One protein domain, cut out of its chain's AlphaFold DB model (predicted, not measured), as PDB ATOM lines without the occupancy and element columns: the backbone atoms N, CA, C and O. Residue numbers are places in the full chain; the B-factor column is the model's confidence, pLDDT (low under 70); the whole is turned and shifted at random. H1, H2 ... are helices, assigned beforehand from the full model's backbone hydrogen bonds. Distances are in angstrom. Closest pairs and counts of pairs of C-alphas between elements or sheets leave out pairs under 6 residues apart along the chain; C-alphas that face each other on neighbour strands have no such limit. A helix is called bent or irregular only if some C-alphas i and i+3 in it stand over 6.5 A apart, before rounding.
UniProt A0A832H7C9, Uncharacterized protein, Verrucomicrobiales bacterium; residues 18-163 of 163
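Overview. This is residues 18 to 163 of the 163 residues of an uncharacterized protein of Verrucomicrobiales bacterium (UniProt A0A832H7C9). At one end of an elongated body, H1, H6 and H7 form a three-helix bundle, and the long helix H2 runs from the far end back to it. H4 packs side by side with H2, the small helix H5 lies at the far end, and the short H3 lies near the bundle. The printed part has 146 residues with seven named helices, H1 to H7 in order along the chain, and no named strand; the class is all helix. It is compact, with a radius of gyration of the C-alphas of 16.2 A, and spans 50 by 32 by 21 A.

Along the chain. H1, residues 18 to 36, begins at C-alpha 18 (219.779, 190.404, 132.662) and is 27.2 A long. H2, residues 44 to 66, is the longest helix at 32.5 A, from C-alpha 44 at (249.450, 211.168, 155.275). H3 is residues 77 to 80. H4, residues 90 to 102, is irregular, but only just: C-alphas 99 and 102 are 6.7 A apart. H5 is residues 106 to 110. H6, residues 123 to 141, is 26.6 A long. H7, residues 148 to 162, is 21.4 A long and ends at C-alpha 162 (248.964, 186.593, 140.021).

Arrangement. H1, H6 and H7 are an up and down bundle, each running against the one before it in the chain. H1 touches H7 at a shallow tilt of 29 degrees, the same way; their closest C-alphas, of Glu 32 and Val 157, are 6.8 A apart. H6 and H7 are a helical hairpin at a steep tilt of 41 degrees, closest at the C-alphas of Leu 135 and Cys 154, 5.9 A. H1 and H6 are close but not clearly touching, with the closest C-alphas, of Ile 31 and Ile 131, 7.2 A apart. H2 is the hub, touching three helices. With residues 54 to 61 alone it touches H1, a helical hairpin, closest at the C-alphas of Phe 34 and His 57, 5.5 A. With residues 58 to 65 alone it touches H6, closest at the C-alphas of Asn 62 and Ile 127, 6.7 A. H4 touches H2 at a shallow tilt of 24 degrees, opposite ways, closest at the C-alphas of Leu 55 and Ile 93, 6.4 A. H5 touches H4 only at the corner, closest at the C-alphas of Ala 100 and Arg 108, 5.9 A. H3 touches no helix; the C-alphas of Cys 77 and Phe 65 of H2, their closest, are 5.6 A apart. H2 and H7 are apart. Every O i to N i+4 pair is within hydrogen-bond range in H2, H6 and H7, against 13 of 15 in H1, 7 of 9 in H4 and 0 of 1 in H5, where 2 of 2 O i to N i+3 pairs are; H3 is too short for an O i to N i+4 pair.

Size, cuts and confidence. The two C-alphas farthest apart, of Leu 109 and Ala 145, are 50.6 A apart. The printed part has no cut, and residue 163 is the chain's last. The link from H5 to H6, residues 111 to 122, is long; that from H4 to H5 is tight. The mean pLDDT of the printed part is 86.3, and residues 99 to 103, 107 and 109 to 121 are under 70.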
ATOM      1  N   GLU A  18     219.494 189.011 133.004       91.44
ATOM      2  CA  GLU A  18     219.779 190.404 132.662       91.44
ATOM      3  C   GLU A  18     220.172 191.221 133.902       91.44
ATOM      4  O   GLU A  18     221.152 191.964 133.871       91.44
ATOM      5  N   MET A  19     219.460 191.050 135.023       93.38
ATOM      6  CA  MET A  19     219.819 191.702 136.287       93.38
ATOM      7  C   MET A  19     221.188 191.235 136.780       93.38
ATOM      8  O   MET A  19     221.997 192.068 137.179       93.38
ATOM      9  N   ARG A  20     221.466 189.925 136.714       95.00
ATOM     10  CA  ARG A  20     222.772 189.353 137.074       95.00
ATOM     11  C   ARG A  20     223.897 189.886 136.195       95.00
ATOM     12  O   ARG A  20     224.955 190.224 136.709       95.00
ATOM     13  N   SER A  21     223.669 189.985 134.888       93.56
ATOM     14  CA  SER A  21     224.650 190.533 133.953       93.56
ATOM     15  C   SER A  21     224.944 192.001 134.260       93.56
ATOM     16  O   SER A  21     226.106 192.364 134.376       93.56
ATOM     17  N   ARG A  22     223.924 192.833 134.493       94.62
ATOM     18  CA  ARG A  22     224.124 194.258 134.806       94.62
ATOM     19  C   ARG A  22     224.772 194.486 136.168       94.62
ATOM     20  O   ARG A  22     225.650 195.326 136.301       94.62
ATOM     21  N   ILE A  23     224.346 193.746 137.190       96.25
ATOM     22  CA  ILE A  23     224.887 193.917 138.542       96.25
ATOM     23  C   ILE A  23     226.312 193.368 138.670       96.25
ATOM     24  O   ILE A  23     227.037 193.765 139.579       96.25
ATOM     25  N   LEU A  24     226.744 192.498 137.747       97.62
ATOM     26  CA  LEU A  24     228.135 192.058 137.682       97.62
ATOM     27  C   LEU A  24     229.088 193.241 137.471       97.62
ATOM     28  O   LEU A  24     230.182 193.212 138.021       97.62
ATOM     29  N   ASP A  25     228.690 194.289 136.745       97.62
ATOM     30  CA  ASP A  25     229.567 195.442 136.522       97.62
ATOM     31  C   ASP A  25     229.902 196.182 137.823       97.62
ATOM     32  O   ASP A  25     231.051 196.600 138.006       97.62
ATOM     33  N   GLU A  26     228.933 196.263 138.738       97.81
ATOM     34  CA  GLU A  26     229.095 196.819 140.087       97.81
ATOM     35  C   GLU A  26     229.947 195.893 140.969       97.81
ATOM     36  O   GLU A  26     230.840 196.342 141.683       97.81
ATOM     37  N   VAL A  27     229.748 194.572 140.874       98.19
ATOM     38  CA  VAL A  27     230.597 193.595 141.584       98.19
ATOM     39  C   VAL A  27     232.051 193.694 141.115       98.19
ATOM     40  O   VAL A  27     232.974 193.679 141.931       98.19
ATOM     41  N   LEU A  28     232.275 193.815 139.804       98.19
ATOM     42  CA  LEU A  28     233.608 193.991 139.237       98.19
ATOM     43  C   LEU A  28     234.217 195.336 139.646       98.19
ATOM     44  O   LEU A  28     235.413 195.377 139.914       98.19
ATOM     45  N   TYR A  29     233.416 196.398 139.771       97.69
ATOM     46  CA  TYR A  29     233.884 197.689 140.281       97.69
ATOM     47  C   TYR A  29     234.427 197.562 141.711       97.69
ATOM     48  O   TYR A  29     235.548 197.990 141.987       97.69
ATOM     49  N   GLU A  30     233.691 196.904 142.609       98.00
ATOM     50  CA  GLU A  30     234.136 196.669 143.990       98.00
ATOM     51  C   GLU A  30     235.444 195.862 144.041       98.00
ATOM     52  O   GLU A  30     236.374 196.189 144.787       98.00
ATOM     53  N   ILE A  31     235.545 194.826 143.201       97.94
ATOM     54  CA  ILE A  31     236.754 194.012 143.047       97.94
ATOM     55  C   ILE A  31     237.930 194.868 142.559       97.94
ATOM     56  O   ILE A  31     239.019 194.808 143.133       97.94
ATOM     57  N   GLU A  32     237.734 195.663 141.514       96.56
ATOM     58  CA  GLU A  32     238.769 196.512 140.926       96.56
ATOM     59  C   GLU A  32     239.258 197.557 141.919       96.56
ATOM     60  O   GLU A  32     240.468 197.706 142.090       96.56
ATOM     61  N   MET A  33     238.349 198.223 142.631       95.00
ATOM     62  CA  MET A  33     238.711 199.192 143.659       95.00
ATOM     63  C   MET A  33     239.523 198.540 144.777       95.00
ATOM     64  O   MET A  33     240.574 199.051 145.167       95.00
ATOM     65  N   PHE A  34     239.121 197.362 145.250       93.62
ATOM     66  CA  PHE A  34     239.889 196.638 146.258       93.62
ATOM     67  C   PHE A  34     241.275 196.195 145.756       93.62
ATOM     68  O   PHE A  34     242.260 196.247 146.496       93.62
ATOM     69  N   VAL A  35     241.391 195.758 144.502       92.50
ATOM     70  CA  VAL A  35     242.654 195.236 143.956       92.50
ATOM     71  C   VAL A  35     243.600 196.352 143.503       92.50
ATOM     72  O   VAL A  35     244.820 196.176 143.589       92.50
ATOM     73  N   ALA A  36     243.073 197.483 143.027       88.38
ATOM     74  CA  ALA A  36     243.841 198.501 142.319       88.38
ATOM     75  C   ALA A  36     244.273 199.717 143.142       88.38
ATOM     76  O   ALA A  36     245.150 200.440 142.664       88.38
ATOM     77  N   LEU A  37     243.717 199.940 144.336       83.62
ATOM     78  CA  LEU A  37     244.071 201.096 145.161       83.62
ATOM     79  C   LEU A  37     245.575 201.103 145.521       83.62
ATOM     80  O   LEU A  37     246.066 200.159 146.147       83.62
ATOM     81  N   PRO A  38     246.326 202.163 145.159       76.69
ATOM     82  CA  PRO A  38     247.747 202.265 145.464       76.69
ATOM     83  C   PRO A  38     247.926 202.734 146.909       76.69
ATOM     84  O   PRO A  38     247.985 203.930 147.173       76.69
ATOM     85  N   MET A  39     247.990 201.813 147.873       72.50
ATOM     86  CA  MET A  39     247.944 202.205 149.292       72.50
ATOM     87  C   MET A  39     249.172 202.980 149.769       72.50
ATOM     88  O   MET A  39     249.120 203.573 150.844       72.50
ATOM     89  N   ASP A  40     250.256 203.004 149.000       72.44
ATOM     90  CA  ASP A  40     251.467 203.727 149.362       72.44
ATOM     91  C   ASP A  40     251.402 205.161 148.831       72.44
ATOM     92  O   ASP A  40     251.506 205.424 147.634       72.44
ATOM     93  N   SER A  41     251.228 206.108 149.752       74.44
ATOM     94  CA  SER A  41     251.297 207.535 149.458       74.44
ATOM     95  C   SER A  41     252.174 208.238 150.492       74.44
ATOM     96  O   SER A  41     251.978 208.026 151.691       74.44
ATOM     97  N   PRO A  42     253.110 209.112 150.069       71.88
ATOM     98  CA  PRO A  42     253.935 209.887 150.994       71.88
ATOM     99  C   PRO A  42     253.132 210.970 151.735       71.88
ATOM    100  O   PRO A  42     253.620 211.559 152.696       71.88
ATOM    101  N   GLN A  43     251.902 211.256 151.296       79.00
ATOM    102  CA  GLN A  43     251.023 212.233 151.925       79.00
ATOM    103  C   GLN A  43     250.083 211.530 152.909       79.00
ATOM    104  O   GLN A  43     249.194 210.785 152.502       79.00
ATOM    105  N   ASN A  44     250.229 211.815 154.207       76.12
ATOM    106  CA  ASN A  44     249.450 211.168 155.275       76.12
ATOM    107  C   ASN A  44     247.927 211.226 155.059       76.12
ATOM    108  O   ASN A  44     247.231 210.251 155.332       76.12
ATOM    109  N   VAL A  45     247.407 212.353 154.558       81.69
ATOM    110  CA  VAL A  45     245.968 212.527 154.291       81.69
ATOM    111  C   VAL A  45     245.507 211.592 153.176       81.69
ATOM    112  O   VAL A  45     244.555 210.841 153.366       81.69
ATOM    113  N   LEU A  46     246.218 211.583 152.047       82.88
ATOM    114  CA  LEU A  46     245.901 210.710 150.919       82.88
ATOM    115  C   LEU A  46     246.041 209.234 151.312       82.88
ATOM    116  O   LEU A  46     245.159 208.430 151.032       82.88
ATOM    117  N   HIS A  47     247.088 208.885 152.056       80.94
ATOM    118  CA  HIS A  47     247.278 207.538 152.586       80.94
ATOM    119  C   HIS A  47     246.134 207.091 153.518       80.94
ATOM    120  O   HIS A  47     245.790 205.909 153.562       80.94
ATOM    121  N   ASN A  48     245.546 207.999 154.303       79.75
ATOM    122  CA  ASN A  48     244.370 207.710 155.131       79.75
ATOM    123  C   ASN A  48     243.110 207.524 154.290       79.75
ATOM    124  O   ASN A  48     242.446 206.509 154.463       79.75
ATOM    125  N   ALA A  49     242.853 208.415 153.333       85.38
ATOM    126  CA  ALA A  49     241.709 208.293 152.432       85.38
ATOM    127  C   ALA A  49     241.734 206.970 151.644       85.38
ATOM    128  O   ALA A  49     240.721 206.283 151.541       85.38
ATOM    129  N   LEU A  50     242.907 206.562 151.155       86.56
ATOM    130  CA  LEU A  50     243.082 205.289 150.452       86.56
ATOM    131  C   LEU A  50     242.876 204.085 151.385       86.56
ATOM    132  O   LEU A  50     242.242 203.113 150.992       86.56
ATOM    133  N   ALA A  51     243.354 204.163 152.634       83.50
ATOM    134  CA  ALA A  51     243.099 203.149 153.664       83.50
ATOM    135  C   ALA A  51     241.607 202.984 153.978       83.50
ATOM    136  O   ALA A  51     241.137 201.858 154.133       83.50
ATOM    137  N   GLU A  52     240.872 204.090 154.054       86.31
ATOM    138  CA  GLU A  52     239.426 204.083 154.280       86.31
ATOM    139  C   GLU A  52     238.680 203.480 153.089       86.31
ATOM    140  O   GLU A  52     237.881 202.564 153.282       86.31
ATOM    141  N   ALA A  53     239.003 203.908 151.865       89.56
ATOM    142  CA  ALA A  53     238.424 203.345 150.648       89.56
ATOM    143  C   ALA A  53     238.683 201.833 150.546       89.56
ATOM    144  O   ALA A  53     237.764 201.049 150.326       89.56
ATOM    145  N   TYR A  54     239.916 201.392 150.792       89.62
ATOM    146  CA  TYR A  54     240.266 199.974 150.751       89.62
ATOM    147  C   TYR A  54     239.474 199.137 151.757       89.62
ATOM    148  O   TYR A  54     238.978 198.069 151.408       89.62
ATOM    149  N   LEU A  55     239.330 199.616 152.999       88.81
ATOM    150  CA  LEU A  55     238.541 198.921 154.016       88.81
ATOM    151  C   LEU A  55     237.051 198.875 153.677       88.81
ATOM    152  O   LEU A  55     236.399 197.878 153.992       88.81
ATOM    153  N   LEU A  56     236.523 199.918 153.036       91.38
ATOM    154  CA  LEU A  56     235.139 199.944 152.573       91.38
ATOM    155  C   LEU A  56     234.889 198.823 151.555       91.38
ATOM    156  O   LEU A  56     234.029 197.975 151.785       91.38
ATOM    157  N   HIS A  57     235.695 198.758 150.493       94.50
ATOM    158  CA  HIS A  57     235.564 197.718 149.467       94.50
ATOM    159  C   HIS A  57     235.858 196.318 150.030       94.50
ATOM    160  O   HIS A  57     235.166 195.351 149.716       94.50
ATOM    161  N   ALA A  58     236.825 196.195 150.949       92.44
ATOM    162  CA  ALA A  58     237.100 194.942 151.652       92.44
ATOM    163  C   ALA A  58     235.875 194.437 152.427       92.44
ATOM    164  O   ALA A  58     235.578 193.243 152.404       92.44
ATOM    165  N   ARG A  59     235.154 195.338 153.107       92.62
ATOM    166  CA  ARG A  59     233.929 195.002 153.834       92.62
ATOM    167  C   ARG A  59     232.843 194.513 152.884       92.62
ATOM    168  O   ARG A  59     232.288 193.444 153.133       92.62
ATOM    169  N   VAL A  60     232.576 195.256 151.808       94.75
ATOM    170  CA  VAL A  60     231.564 194.897 150.800       94.75
ATOM    171  C   VAL A  60     231.847 193.508 150.232       94.75
ATOM    172  O   VAL A  60     230.975 192.642 150.253       94.75
ATOM    173  N   LEU A  61     233.088 193.249 149.817       96.12
ATOM    174  CA  LEU A  61     233.487 191.955 149.263       96.12
ATOM    175  C   LEU A  61     233.437 190.832 150.303       96.12
ATOM    176  O   LEU A  61     232.997 189.723 149.997       96.12
ATOM    177  N   ASN A  62     233.839 191.103 151.547       94.44
ATOM    178  CA  ASN A  62     233.724 190.127 152.625       94.44
ATOM    179  C   ASN A  62     232.256 189.739 152.870       94.44
ATOM    180  O   ASN A  62     231.960 188.554 153.006       94.44
ATOM    181  N   GLU A  63     231.331 190.705 152.891       94.44
ATOM    182  CA  GLU A  63     229.891 190.435 152.997       94.44
ATOM    183  C   GLU A  63     229.366 189.665 151.777       94.44
ATOM    184  O   GLU A  63     228.693 188.648 151.955       94.44
ATOM    185  N   PHE A  64     229.724 190.085 150.562       96.44
ATOM    186  CA  PHE A  64     229.310 189.450 149.307       96.44
ATOM    187  C   PHE A  64     229.668 187.958 149.241       96.44
ATOM    188  O   PHE A  64     228.838 187.141 148.836       96.44
ATOM    189  N   PHE A  65     230.878 187.587 149.670       96.88
ATOM    190  CA  PHE A  65     231.360 186.206 149.593       96.88
ATOM    191  C   PHE A  65     230.905 185.297 150.736       96.88
ATOM    192  O   PHE A  65     230.895 184.081 150.555       96.88
ATOM    193  N   GLN A  66     230.566 185.838 151.907       94.88
ATOM    194  CA  GLN A  66     230.209 185.015 153.072       94.88
ATOM    195  C   GLN A  66     228.698 184.916 153.312       94.88
ATOM    196  O   GLN A  66     228.247 184.018 154.024       94.88
ATOM    197  N   THR A  67     227.908 185.848 152.772       93.06
ATOM    198  CA  THR A  67     226.476 185.931 153.076       93.06
ATOM    199  C   THR A  67     225.716 184.776 152.433       93.06
ATOM    200  O   THR A  67     225.698 184.617 151.215       93.06
ATOM    201  N   THR A  68     225.047 183.980 153.268       91.56
ATOM    202  CA  THR A  68     224.212 182.845 152.841       91.56
ATOM    203  C   THR A  68     222.730 183.195 152.752       91.56
ATOM    204  O   THR A  68     221.993 182.567 151.997       91.56
ATOM    205  N   GLN A  69     222.281 184.183 153.526       88.19
ATOM    206  CA  GLN A  69     220.883 184.597 153.597       88.19
ATOM    207  C   GLN A  69     220.726 185.995 153.020       88.19
ATOM    208  O   GLN A  69     221.331 186.952 153.511       88.19
ATOM    209  N   ARG A  70     219.880 186.125 151.995       87.19
ATOM    210  CA  ARG A  70     219.585 187.432 151.415       87.19
ATOM    211  C   ARG A  70     218.834 188.290 152.425       87.19
ATOM    212  O   ARG A  70     217.844 187.856 153.009       87.19
ATOM    213  N   ARG A  71     219.294 189.526 152.600       86.06
ATOM    214  CA  ARG A  71     218.596 190.562 153.369       86.06
ATOM    215  C   ARG A  71     218.235 191.679 152.399       86.06
ATOM    216  O   ARG A  71     219.132 192.268 151.818       86.06
ATOM    217  N   GLY A  72     216.945 191.944 152.201       83.94
ATOM    218  CA  GLY A  72     216.493 192.962 151.251       83.94
ATOM    219  C   GLY A  72     216.948 192.679 149.813       83.94
ATOM    220  O   GLY A  72     216.774 191.571 149.308       83.94
ATOM    221  N   ASP A  73     217.537 193.686 149.182       83.94
ATOM    222  CA  ASP A  73     218.023 193.710 147.798       83.94
ATOM    223  C   ASP A  73     219.523 193.392 147.665       83.94
ATOM    224  O   ASP A  73     220.114 193.617 146.611       83.94
ATOM    225  N   LEU A  74     220.148 192.846 148.715       90.06
ATOM    226  CA  LEU A  74     221.560 192.469 148.675       90.06
ATOM    227  C   LEU A  74     221.849 191.479 147.549       90.06
ATOM    228  O   LEU A  74     221.178 190.452 147.428       90.06
ATOM    229  N   VAL A  75     222.909 191.757 146.797       93.94
ATOM    230  CA  VAL A  75     223.489 190.862 145.791       93.94
ATOM    231  C   VAL A  75     224.344 189.823 146.505       93.94
ATOM    232  O   VAL A  75     225.148 190.169 147.373       93.94
ATOM    233  N   LEU A  76     224.181 188.550 146.156       95.25
ATOM    234  CA  LEU A  76     224.933 187.449 146.757       95.25
ATOM    235  C   LEU A  76     225.867 186.823 145.727       95.25
ATOM    236  O   LEU A  76     225.518 186.713 144.554       95.25
ATOM    237  N   CYS A  77     227.019 186.299 146.153       96.38
ATOM    238  CA  CYS A  77     227.874 185.546 145.231       96.38
ATOM    239  C   CYS A  77     227.177 184.281 144.687       96.38
ATOM    240  O   CYS A  77     227.452 183.840 143.569       96.38
ATOM    241  N   ALA A  78     226.214 183.745 145.447       95.75
ATOM    242  CA  ALA A  78     225.349 182.644 145.039       95.75
ATOM    243  C   ALA A  78     224.485 182.974 143.809       95.75
ATOM    244  O   ALA A  78     224.153 182.057 143.059       95.75
ATOM    245  N   ASP A  79     224.203 184.256 143.542       95.12
ATOM    246  CA  ASP A  79     223.467 184.691 142.343       95.12
ATOM    247  C   ASP A  79     224.225 184.327 141.066       95.12
ATOM    248  O   ASP A  79     223.632 184.084 140.023       95.12
ATOM    249  N   PHE A  80     225.544 184.195 141.164       96.31
ATOM    250  CA  PHE A  80     226.427 183.795 140.077       96.31
ATOM    251  C   PHE A  80     226.795 182.306 140.156       96.31
ATOM    252  O   PHE A  80     227.812 181.878 139.614       96.31
ATOM    253  N   GLY A  81     226.031 181.491 140.890       95.19
ATOM    254  CA  GLY A  81     226.318 180.067 141.085       95.19
ATOM    255  C   GLY A  81     227.622 179.789 141.844       95.19
ATOM    256  O   GLY A  81     228.170 178.689 141.732       95.19
ATOM    257  N   PHE A  82     228.153 180.772 142.575       97.25
ATOM    258  CA  PHE A  82     229.385 180.639 143.346       97.25
ATOM    259  C   PHE A  82     229.080 180.424 144.833       97.25
ATOM    260  O   PHE A  82     228.325 181.205 145.419       97.25
ATOM    261  N   PRO A  83     229.647 179.387 145.477       96.25
ATOM    262  CA  PRO A  83     229.265 179.044 146.838       96.25
ATOM    263  C   PRO A  83     229.771 180.091 147.843       96.25
ATOM    264  O   PRO A  83     230.967 180.423 147.817       96.25
ATOM    265  N   PRO A  84     228.903 180.583 148.747       96.25
ATOM    266  CA  PRO A  84     229.333 181.447 149.833       96.25
ATOM    267  C   PRO A  84     230.222 180.676 150.814       96.25
ATOM    268  O   PRO A  84     230.008 179.490 151.069       96.25
ATOM    269  N   SER A  85     231.231 181.349 151.363       93.88
ATOM    270  CA  SER A  85     232.165 180.781 152.338       93.88
ATOM    271  C   SER A  85     232.640 181.847 153.314       93.88
ATOM    272  O   SER A  85     232.880 182.989 152.925       93.88
ATOM    273  N   ALA A  86     232.836 181.460 154.575       88.62
ATOM    274  CA  ALA A  86     233.455 182.330 155.564       88.62
ATOM    275  C   ALA A  86     234.886 182.697 155.135       88.62
ATOM    276  O   ALA A  86     235.664 181.831 154.732       88.62
ATOM    277  N   ILE A  87     235.214 183.989 155.215       85.56
ATOM    278  CA  ILE A  87     236.563 184.526 154.963       85.56
ATOM    279  C   ILE A  87     237.285 184.815 156.296       85.56
ATOM    280  O   ILE A  87     238.506 184.959 156.329       85.56
ATOM    281  N   ASP A  88     236.564 184.857 157.425       82.31
ATOM    282  CA  ASP A  88     237.100 185.184 158.757       82.31
ATOM    283  C   ASP A  88     237.968 186.454 158.738       82.31
ATOM    284  O   ASP A  88     239.107 186.474 159.220       82.31
ATOM    285  N   ALA A  89     237.443 187.500 158.096       82.50
ATOM    286  CA  ALA A  89     238.093 188.801 157.946       82.50
ATOM    287  C   ALA A  89     237.295 189.954 158.577       82.50
ATOM    288  O   ALA A  89     237.890 190.981 158.897       82.50
ATOM    289  N   MET A  90     235.985 189.789 158.815       82.69
ATOM    290  CA  MET A  90     235.122 190.888 159.271       82.69
ATOM    291  C   MET A  90     235.602 191.528 160.578       82.69
ATOM    292  O   MET A  90     235.741 192.742 160.643       82.69
ATOM    293  N   ASN A  91     235.960 190.721 161.582       81.44
ATOM    294  CA  ASN A  91     236.445 191.233 162.868       81.44
ATOM    295  C   ASN A  91     237.704 192.101 162.716       81.44
ATOM    296  O   ASN A  91     237.883 193.079 163.439       81.44
ATOM    297  N   GLU A  92     238.596 191.740 161.789       79.06
ATOM    298  CA  GLU A  92     239.806 192.515 161.517       79.06
ATOM    299  C   GLU A  92     239.471 193.805 160.757       79.06
ATOM    300  O   GLU A  92     239.957 194.870 161.138       79.06
ATOM    301  N   ILE A  93     238.593 193.736 159.751       81.06
ATOM    302  CA  ILE A  93     238.113 194.896 158.984       81.06
ATOM    303  C   ILE A  93     237.422 195.911 159.905       81.06
ATOM    304  O   ILE A  93     237.791 197.086 159.901       81.06
ATOM    305  N   GLU A  94     236.475 195.467 160.735       80.06
ATOM    306  CA  GLU A  94     235.732 196.318 161.673       80.06
ATOM    307  C   GLU A  94     236.659 196.946 162.709       80.06
ATOM    308  O   GLU A  94     236.639 198.160 162.906       80.06
ATOM    309  N   MET A  95     237.551 196.153 163.311       77.69
ATOM    310  CA  MET A  95     238.521 196.662 164.278       77.69
ATOM    311  C   MET A  95     239.382 197.781 163.680       77.69
ATOM    312  O   MET A  95     239.626 198.793 164.343       77.69
ATOM    313  N   ARG A  96     239.818 197.640 162.423       75.88
ATOM    314  CA  ARG A  96     240.628 198.654 161.735       75.88
ATOM    315  C   ARG A  96     239.805 199.874 161.336       75.88
ATOM    316  O   ARG A  96     240.253 200.996 161.574       75.88
ATOM    317  N   HIS A  97     238.612 199.671 160.788       75.38
ATOM    318  CA  HIS A  97     237.725 200.760 160.394       75.38
ATOM    319  C   HIS A  97     237.339 201.603 161.612       75.38
ATOM    320  O   HIS A  97     237.576 202.809 161.640       75.38
ATOM    321  N   GLU A  98     236.831 200.969 162.665       71.56
ATOM    322  CA  GLU A  98     236.333 201.671 163.841       71.56
ATOM    323  C   GLU A  98     237.463 202.281 164.663       71.56
ATOM    324  O   GLU A  98     237.418 203.469 164.980       71.56
ATOM    325  N   LYS A  99     238.495 201.504 165.004       66.31
ATOM    326  CA  LYS A  99     239.472 201.932 166.015       66.31
ATOM    327  C   LYS A  99     240.659 202.681 165.421       66.31
ATOM    328  O   LYS A  99     241.170 203.585 166.086       66.31
ATOM    329  N   ALA A 100     241.074 202.346 164.195       64.88
ATOM    330  CA  ALA A 100     242.269 202.921 163.577       64.88
ATOM    331  C   ALA A 100     241.973 204.136 162.683       64.88
ATOM    332  O   ALA A 100     242.751 205.088 162.715       64.88
ATOM    333  N   LEU A 101     240.872 204.133 161.917       69.69
ATOM    334  CA  LEU A 101     240.616 205.157 160.889       69.69
ATOM    335  C   LEU A 101     239.449 206.102 161.215       69.69
ATOM    336  O   LEU A 101     239.647 207.316 161.223       69.69
ATOM    337  N   ALA A 102     238.274 205.583 161.582       68.88
ATOM    338  CA  ALA A 102     237.043 206.382 161.624       68.88
ATOM    339  C   ALA A 102     236.722 207.040 162.984       68.88
ATOM    340  O   ALA A 102     235.953 207.996 163.019       68.88
ATOM    341  N   HIS A 103     237.307 206.589 164.108       68.19
ATOM    342  CA  HIS A 103     237.003 207.156 165.439       68.19
ATOM    343  C   HIS A 103     238.233 207.639 166.200       68.19
ATOM    344  O   HIS A 103     239.274 206.980 166.193       68.19
ATOM    345  N   LEU A 104     238.077 208.732 166.952       70.56
ATOM    346  CA  LEU A 104     239.019 209.143 167.995       70.56
ATOM    347  C   LEU A 104     238.963 208.132 169.148       70.56
ATOM    348  O   LEU A 104     238.119 208.225 170.033       70.56
ATOM    349  N   SER A 105     239.847 207.136 169.116       70.56
ATOM    350  CA  SER A 105     239.903 206.078 170.122       70.56
ATOM    351  C   SER A 105     241.251 206.068 170.838       70.56
ATOM    352  O   SER A 105     242.294 206.286 170.219       70.56
ATOM    353  N   TYR A 106     241.259 205.747 172.137       73.06
ATOM    354  CA  TYR A 106     242.507 205.528 172.881       73.06
ATOM    355  C   TYR A 106     243.331 204.364 172.317       73.06
ATOM    356  O   TYR A 106     244.549 204.348 172.462       73.06
ATOM    357  N   ALA A 107     242.692 203.427 171.606       67.25
ATOM    358  CA  ALA A 107     243.391 202.354 170.910       67.25
ATOM    359  C   ALA A 107     244.378 202.886 169.854       67.25
ATOM    360  O   ALA A 107     245.391 202.232 169.608       67.25
ATOM    361  N   ARG A 108     244.161 204.094 169.304       71.81
ATOM    362  CA  ARG A 108     245.110 204.748 168.385       71.81
ATOM    363  C   ARG A 108     246.488 204.971 168.999       71.81
ATOM    364  O   ARG A 108     247.476 204.872 168.277       71.81
ATOM    365  N   LEU A 109     246.567 205.225 170.308       69.75
ATOM    366  CA  LEU A 109     247.845 205.424 171.008       69.75
ATOM    367  C   LEU A 109     248.729 204.171 170.947       69.75
ATOM    368  O   LEU A 109     249.947 204.283 170.892       69.75
ATOM    369  N   ASN A 110     248.108 202.991 170.888       64.69
ATOM    370  CA  ASN A 110     248.789 201.696 170.826       64.69
ATOM    371  C   ASN A 110     248.936 201.164 169.390       64.69
ATOM    372  O   ASN A 110     249.520 200.105 169.179       64.69
ATOM    373  N   MET A 111     248.404 201.879 168.395       64.44
ATOM    374  CA  MET A 111     248.508 201.542 166.970       64.44
ATOM    375  C   MET A 111     249.652 202.301 166.278       64.44
ATOM    376  O   MET A 111     249.673 202.412 165.052       64.44
ATOM    377  N   SER A 112     250.617 202.812 167.054       51.31
ATOM    378  CA  SER A 112     251.810 203.512 166.573       51.31
ATOM    379  C   SER A 112     252.764 202.554 165.849       51.31
ATOM    380  O   SER A 112     253.731 202.043 166.408       51.31
ATOM    381  N   GLY A 113     252.480 202.305 164.578       52.16
ATOM    382  CA  GLY A 113     253.396 201.691 163.632       52.16
ATOM    383  C   GLY A 113     253.312 202.483 162.342       52.16
ATOM    384  O   GLY A 113     252.277 202.488 161.686       52.16
ATOM    385  N   THR A 114     254.401 203.143 161.967       48.56
ATOM    386  CA  THR A 114     254.579 203.943 160.740       48.56
ATOM    387  C   THR A 114     254.375 203.167 159.435       48.56
ATOM    388  O   THR A 114     254.566 203.716 158.358       48.56
ATOM    389  N   SER A 115     253.949 201.905 159.496       55.09
ATOM    390  CA  SER A 115     253.594 201.124 158.323       55.09
ATOM    391  C   SER A 115     252.172 200.590 158.491       55.09
ATOM    392  O   SER A 115     251.902 199.739 159.343       55.09
ATOM    393  N   LYS A 116     251.233 201.040 157.651       63.47
ATOM    394  CA  LYS A 116     249.925 200.380 157.501       63.47
ATOM    395  C   LYS A 116     250.046 199.049 156.746       63.47
ATOM    396  O   LYS A 116     249.163 198.659 155.996       63.47
ATOM    397  N   THR A 117     251.135 198.314 156.970       61.34
ATOM    398  CA  THR A 117     251.405 196.993 156.383       61.34
ATOM    399  C   THR A 117     250.327 195.971 156.732       61.34
ATOM    400  O   THR A 117     250.150 194.993 156.011       61.34
ATOM    401  N   TRP A 118     249.559 196.221 157.797       62.72
ATOM    402  CA  TRP A 118     248.367 195.459 158.153       62.72
ATOM    403  C   TRP A 118     247.264 195.495 157.089       62.72
ATOM    404  O   TRP A 118     246.451 194.583 157.068       62.72
ATOM    405  N   LEU A 119     247.227 196.494 156.197       63.53
ATOM    406  CA  LEU A 119     246.270 196.527 155.082       63.53
ATOM    407  C   LEU A 119     246.439 195.316 154.153       63.53
ATOM    408  O   LEU A 119     245.483 194.866 153.537       63.53
ATOM    409  N   TYR A 120     247.654 194.770 154.088       62.94
ATOM    410  CA  TYR A 120     248.007 193.687 153.177       62.94
ATOM    411  C   TYR A 120     248.252 192.353 153.877       62.94
ATOM    412  O   TYR A 120     248.218 191.306 153.236       62.94
ATOM    413  N   LYS A 121     248.517 192.371 155.185       63.25
ATOM    414  CA  LYS A 121     248.791 191.160 155.959       63.25
ATOM    415  C   LYS A 121     247.490 190.684 156.592       63.25
ATOM    416  O   LYS A 121     246.937 191.396 157.417       63.25
ATOM    417  N   ASN A 122     247.059 189.477 156.220       72.31
ATOM    418  CA  ASN A 122     245.877 188.744 156.701       72.31
ATOM    419  C   ASN A 122     244.630 188.908 155.823       72.31
ATOM    420  O   ASN A 122     244.509 188.194 154.826       72.31
ATOM    421  N   PHE A 123     243.686 189.787 156.175       81.50
ATOM    422  CA  PHE A 123     242.385 189.846 155.497       81.50
ATOM    423  C   PHE A 123     242.499 190.132 153.993       81.50
ATOM    424  O   PHE A 123     241.789 189.514 153.200       81.50
ATOM    425  N   GLY A 124     243.439 191.001 153.598       86.75
ATOM    426  CA  GLY A 124     243.673 191.368 152.204       86.75
ATOM    427  C   GLY A 124     243.933 190.148 151.315       86.75
ATOM    428  O   GLY A 124     243.282 189.976 150.287       86.75
ATOM    429  N   THR A 125     244.826 189.253 151.748       87.81
ATOM    430  CA  THR A 125     245.134 188.006 151.034       87.81
ATOM    431  C   THR A 125     243.919 187.089 150.942       87.81
ATOM    432  O   THR A 125     243.635 186.582 149.863       87.81
ATOM    433  N   LYS A 126     243.164 186.910 152.035       90.94
ATOM    434  CA  LYS A 126     241.998 186.009 152.044       90.94
ATOM    435  C   LYS A 126     240.914 186.461 151.064       90.94
ATOM    436  O   LYS A 126     240.377 185.643 150.319       90.94
ATOM    437  N   ILE A 127     240.623 187.765 151.028       93.44
ATOM    438  CA  ILE A 127     239.661 188.329 150.074       93.44
ATOM    439  C   ILE A 127     240.199 188.183 148.644       93.44
ATOM    440  O   ILE A 127     239.462 187.716 147.781       93.44
ATOM    441  N   ARG A 128     241.483 188.486 148.385       94.00
ATOM    442  CA  ARG A 128     242.107 188.297 147.056       94.00
ATOM    443  C   ARG A 128     242.003 186.857 146.558       94.00
ATOM    444  O   ARG A 128     241.657 186.647 145.399       94.00
ATOM    445  N   THR A 129     242.241 185.870 147.423       94.06
ATOM    446  CA  THR A 129     242.056 184.453 147.082       94.06
ATOM    447  C   THR A 129     240.615 184.174 146.665       94.06
ATOM    448  O   THR A 129     240.393 183.573 145.614       94.06
ATOM    449  N   ARG A 130     239.630 184.670 147.424       96.75
ATOM    450  CA  ARG A 130     238.220 184.433 147.098       96.75
ATOM    451  C   ARG A 130     237.775 185.137 145.815       96.75
ATOM    452  O   ARG A 130     237.027 184.549 145.036       96.75
ATOM    453  N   ILE A 131     238.284 186.344 145.557       97.50
ATOM    454  CA  ILE A 131     238.110 187.049 144.279       97.50
ATOM    455  C   ILE A 131     238.642 186.191 143.134       97.50
ATOM    456  O   ILE A 131     237.927 185.958 142.164       97.50
ATOM    457  N   LEU A 132     239.871 185.685 143.244       97.56
ATOM    458  CA  LEU A 132     240.493 184.886 142.190       97.56
ATOM    459  C   LEU A 132     239.661 183.633 141.866       97.56
ATOM    460  O   LEU A 132     239.399 183.332 140.701       97.56
ATOM    461  N   GLU A 133     239.186 182.931 142.894       97.50
ATOM    462  CA  GLU A 133     238.307 181.767 142.743       97.50
ATOM    463  C   GLU A 133     236.968 182.126 142.083       97.50
ATOM    464  O   GLU A 133     236.477 181.373 141.236       97.50
ATOM    465  N   PHE A 134     236.394 183.277 142.436       98.31
ATOM    466  CA  PHE A 134     235.155 183.786 141.851       98.31
ATOM    467  C   PHE A 134     235.317 184.135 140.371       98.31
ATOM    468  O   PHE A 134     234.532 183.678 139.541       98.31
ATOM    469  N   LEU A 135     236.372 184.868 140.015       98.12
ATOM    470  CA  LEU A 135     236.649 185.240 138.628       98.12
ATOM    471  C   LEU A 135     236.931 184.006 137.763       98.12
ATOM    472  O   LEU A 135     236.400 183.892 136.659       98.12
ATOM    473  N   TYR A 136     237.681 183.023 138.273       97.81
ATOM    474  CA  TYR A 136     237.848 181.754 137.562       97.81
ATOM    475  C   TYR A 136     236.535 180.994 137.393       97.81
ATOM    476  O   TYR A 136     236.339 180.352 136.361       97.81
ATOM    477  N   HIS A 137     235.640 181.043 138.379       97.75
ATOM    478  CA  HIS A 137     234.314 180.442 138.267       97.75
ATOM    479  C   HIS A 137     233.492 181.113 137.160       97.75
ATOM    480  O   HIS A 137     232.944 180.397 136.320       97.75
ATOM    481  N   LEU A 138     233.479 182.447 137.090       97.50
ATOM    482  CA  LEU A 138     232.810 183.189 136.016       97.50
ATOM    483  C   LEU A 138     233.377 182.829 134.635       97.50
ATOM    484  O   LEU A 138     232.621 182.449 133.743       97.50
ATOM    485  N   LEU A 139     234.704 182.862 134.481       97.19
ATOM    486  CA  LEU A 139     235.375 182.616 133.200       97.19
ATOM    487  C   LEU A 139     235.243 181.160 132.720       97.19
ATOM    488  O   LEU A 139     235.055 180.917 131.528       97.19
ATOM    489  N   LYS A 140     235.351 180.179 133.628       95.38
ATOM    490  CA  LYS A 140     235.373 178.750 133.261       95.38
ATOM    491  C   LYS A 140     233.994 178.112 133.219       95.38
ATOM    492  O   LYS A 140     233.743 177.292 132.341       95.38
ATOM    493  N   LYS A 141     233.129 178.419 134.190       93.06
ATOM    494  CA  LYS A 141     231.808 177.780 134.296       93.06
ATOM    495  C   LYS A 141     230.705 178.573 133.611       93.06
ATOM    496  O   LYS A 141     229.659 177.988 133.365       93.06
ATOM    497  N   ARG A 142     230.937 179.861 133.319       90.75
ATOM    498  CA  ARG A 142     229.987 180.771 132.656       90.75
ATOM    499  C   ARG A 142     228.554 180.607 133.196       90.75
ATOM    500  O   ARG A 142     227.646 180.277 132.440       90.75
ATOM    501  N   PRO A 143     228.350 180.806 134.516       89.31
ATOM    502  CA  PRO A 143     227.032 180.682 135.148       89.31
ATOM    503  C   PRO A 143     226.026 181.709 134.608       89.31
ATOM    504  O   PRO A 143     224.824 181.526 134.753       89.31
ATOM    505  N   ILE A 144     226.535 182.777 133.992       92.75
ATOM    506  CA  ILE A 144     225.802 183.781 133.228       92.75
ATOM    507  C   ILE A 144     226.575 184.086 131.940       92.75
ATOM    508  O   ILE A 144     227.778 183.818 131.851       92.75
ATOM    509  N   ALA A 145     225.895 184.671 130.951       93.31
ATOM    510  CA  ALA A 145     226.563 185.228 129.781       93.31
ATOM    511  C   ALA A 145     227.366 186.472 130.189       93.31
ATOM    512  O   ALA A 145     226.827 187.378 130.822       93.31
ATOM    513  N   LEU A 146     228.648 186.497 129.830       95.00
ATOM    514  CA  LEU A 146     229.530 187.644 130.036       95.00
ATOM    515  C   LEU A 146     229.589 188.462 128.751       95.00
ATOM    516  O   LEU A 146     229.708 187.888 127.664       95.00
ATOM    517  N   SER A 147     229.539 189.787 128.873       96.50
ATOM    518  CA  SER A 147     229.942 190.661 127.772       96.50
ATOM    519  C   SER A 147     231.456 190.567 127.540       96.50
ATOM    520  O   SER A 147     232.211 190.161 128.428       96.50
ATOM    521  N   GLU A 148     231.918 190.975 126.355       97.06
ATOM    522  CA  GLU A 148     233.355 191.041 126.051       97.06
ATOM    523  C   GLU A 148     234.105 191.940 127.047       97.06
ATOM    524  O   GLU A 148     235.208 191.610 127.482       97.06
ATOM    525  N   GLU A 149     233.481 193.043 127.469       97.56
ATOM    526  CA  GLU A 149     234.035 193.962 128.466       97.56
ATOM    527  C   GLU A 149     234.158 193.306 129.848       97.56
ATOM    528  O   GLU A 149     235.209 193.389 130.482       97.56
ATOM    529  N   GLN A 150     233.125 192.596 130.305       97.88
ATOM    530  CA  GLN A 150     233.152 191.879 131.583       97.88
ATOM    531  C   GLN A 150     234.215 190.784 131.595       97.88
ATOM    532  O   GLN A 150     234.939 190.625 132.580       97.88
ATOM    533  N   GLU A 151     234.336 190.043 130.494       97.94
ATOM    534  CA  GLU A 151     235.367 189.023 130.329       97.94
ATOM    535  C   GLU A 151     236.770 189.650 130.379       97.94
ATOM    536  O   GLU A 151     237.626 189.176 131.133       97.94
ATOM    537  N   ALA A 152     236.990 190.768 129.679       98.12
ATOM    538  CA  ALA A 152     238.257 191.499 129.707       98.12
ATOM    539  C   ALA A 152     238.609 192.023 131.112       98.12
ATOM    540  O   ALA A 152     239.747 191.854 131.561       98.12
ATOM    541  N   ARG A 153     237.638 192.593 131.838       98.00
ATOM    542  CA  ARG A 153     237.809 193.055 133.228       98.00
ATOM    543  C   ARG A 153     238.192 191.907 134.160       98.00
ATOM    544  O   ARG A 153     239.153 192.024 134.922       98.00
ATOM    545  N   CYS A 154     237.511 190.763 134.050       97.69
ATOM    546  CA  CYS A 154     237.852 189.561 134.817       97.69
ATOM    547  C   CYS A 154     239.304 189.131 134.568       97.69
ATOM    548  O   CYS A 154     240.047 188.885 135.519       97.69
ATOM    549  N   VAL A 155     239.726 189.061 133.301       97.69
ATOM    550  CA  VAL A 155     241.096 188.676 132.925       97.69
ATOM    551  C   VAL A 155     242.127 189.664 133.475       97.69
ATOM    552  O   VAL A 155     243.125 189.229 134.051       97.69
ATOM    553  N   ALA A 156     241.877 190.970 133.364       97.25
ATOM    554  CA  ALA A 156     242.784 192.004 133.857       97.25
ATOM    555  C   ALA A 156     242.987 191.921 135.379       97.25
ATOM    556  O   ALA A 156     244.117 192.006 135.868       97.25
ATOM    557  N   VAL A 157     241.911 191.696 136.142       97.00
ATOM    558  CA  VAL A 157     242.017 191.510 137.597       97.00
ATOM    559  C   VAL A 157     242.778 190.228 137.934       97.00
ATOM    560  O   VAL A 157     243.628 190.249 138.822       97.00
ATOM    561  N   VAL A 158     242.514 189.122 137.231       97.00
ATOM    562  CA  VAL A 158     243.241 187.856 137.438       97.00
ATOM    563  C   VAL A 158     244.742 188.048 137.221       97.00
ATOM    564  O   VAL A 158     245.522 187.624 138.070       97.00
ATOM    565  N   GLN A 159     245.150 188.710 136.138       95.19
ATOM    566  CA  GLN A 159     246.562 189.003 135.860       95.19
ATOM    567  C   GLN A 159     247.196 189.800 137.005       95.19
ATOM    568  O   GLN A 159     248.195 189.372 137.576       95.19
ATOM    569  N   LYS A 160     246.531 190.873 137.443       92.69
ATOM    570  CA  LYS A 160     246.996 191.731 138.541       92.69
ATOM    571  C   LYS A 160     247.092 191.033 139.904       92.69
ATOM    572  O   LYS A 160     247.770 191.530 140.798       92.69
ATOM    573  N   LEU A 161     246.366 189.935 140.113       91.19
ATOM    574  CA  LEU A 161     246.408 189.163 141.359       91.19
ATOM    575  C   LEU A 161     247.468 188.056 141.361       91.19
ATOM    576  O   LEU A 161     247.754 187.522 142.434       91.19
ATOM    577  N   VAL A 162     247.985 187.681 140.191       89.00
ATOM    578  CA  VAL A 162     248.964 186.593 140.021       89.00
ATOM    579  C   VAL A 162     250.394 187.126 139.847       89.00
ATOM    580  O   VAL A 162     251.338 186.388 140.123       89.00
ATOM    581  N   GLU A 163     250.546 188.382 139.421       72.38
ATOM    582  CA  GLU A 163     251.806 189.148 139.437       72.38
ATOM    583  C   GLU A 163     252.270 189.504 140.860       72.38
ATOM    584  O   GLU A 163     253.490 189.376 141.117       72.38
TER     585      GLU A 163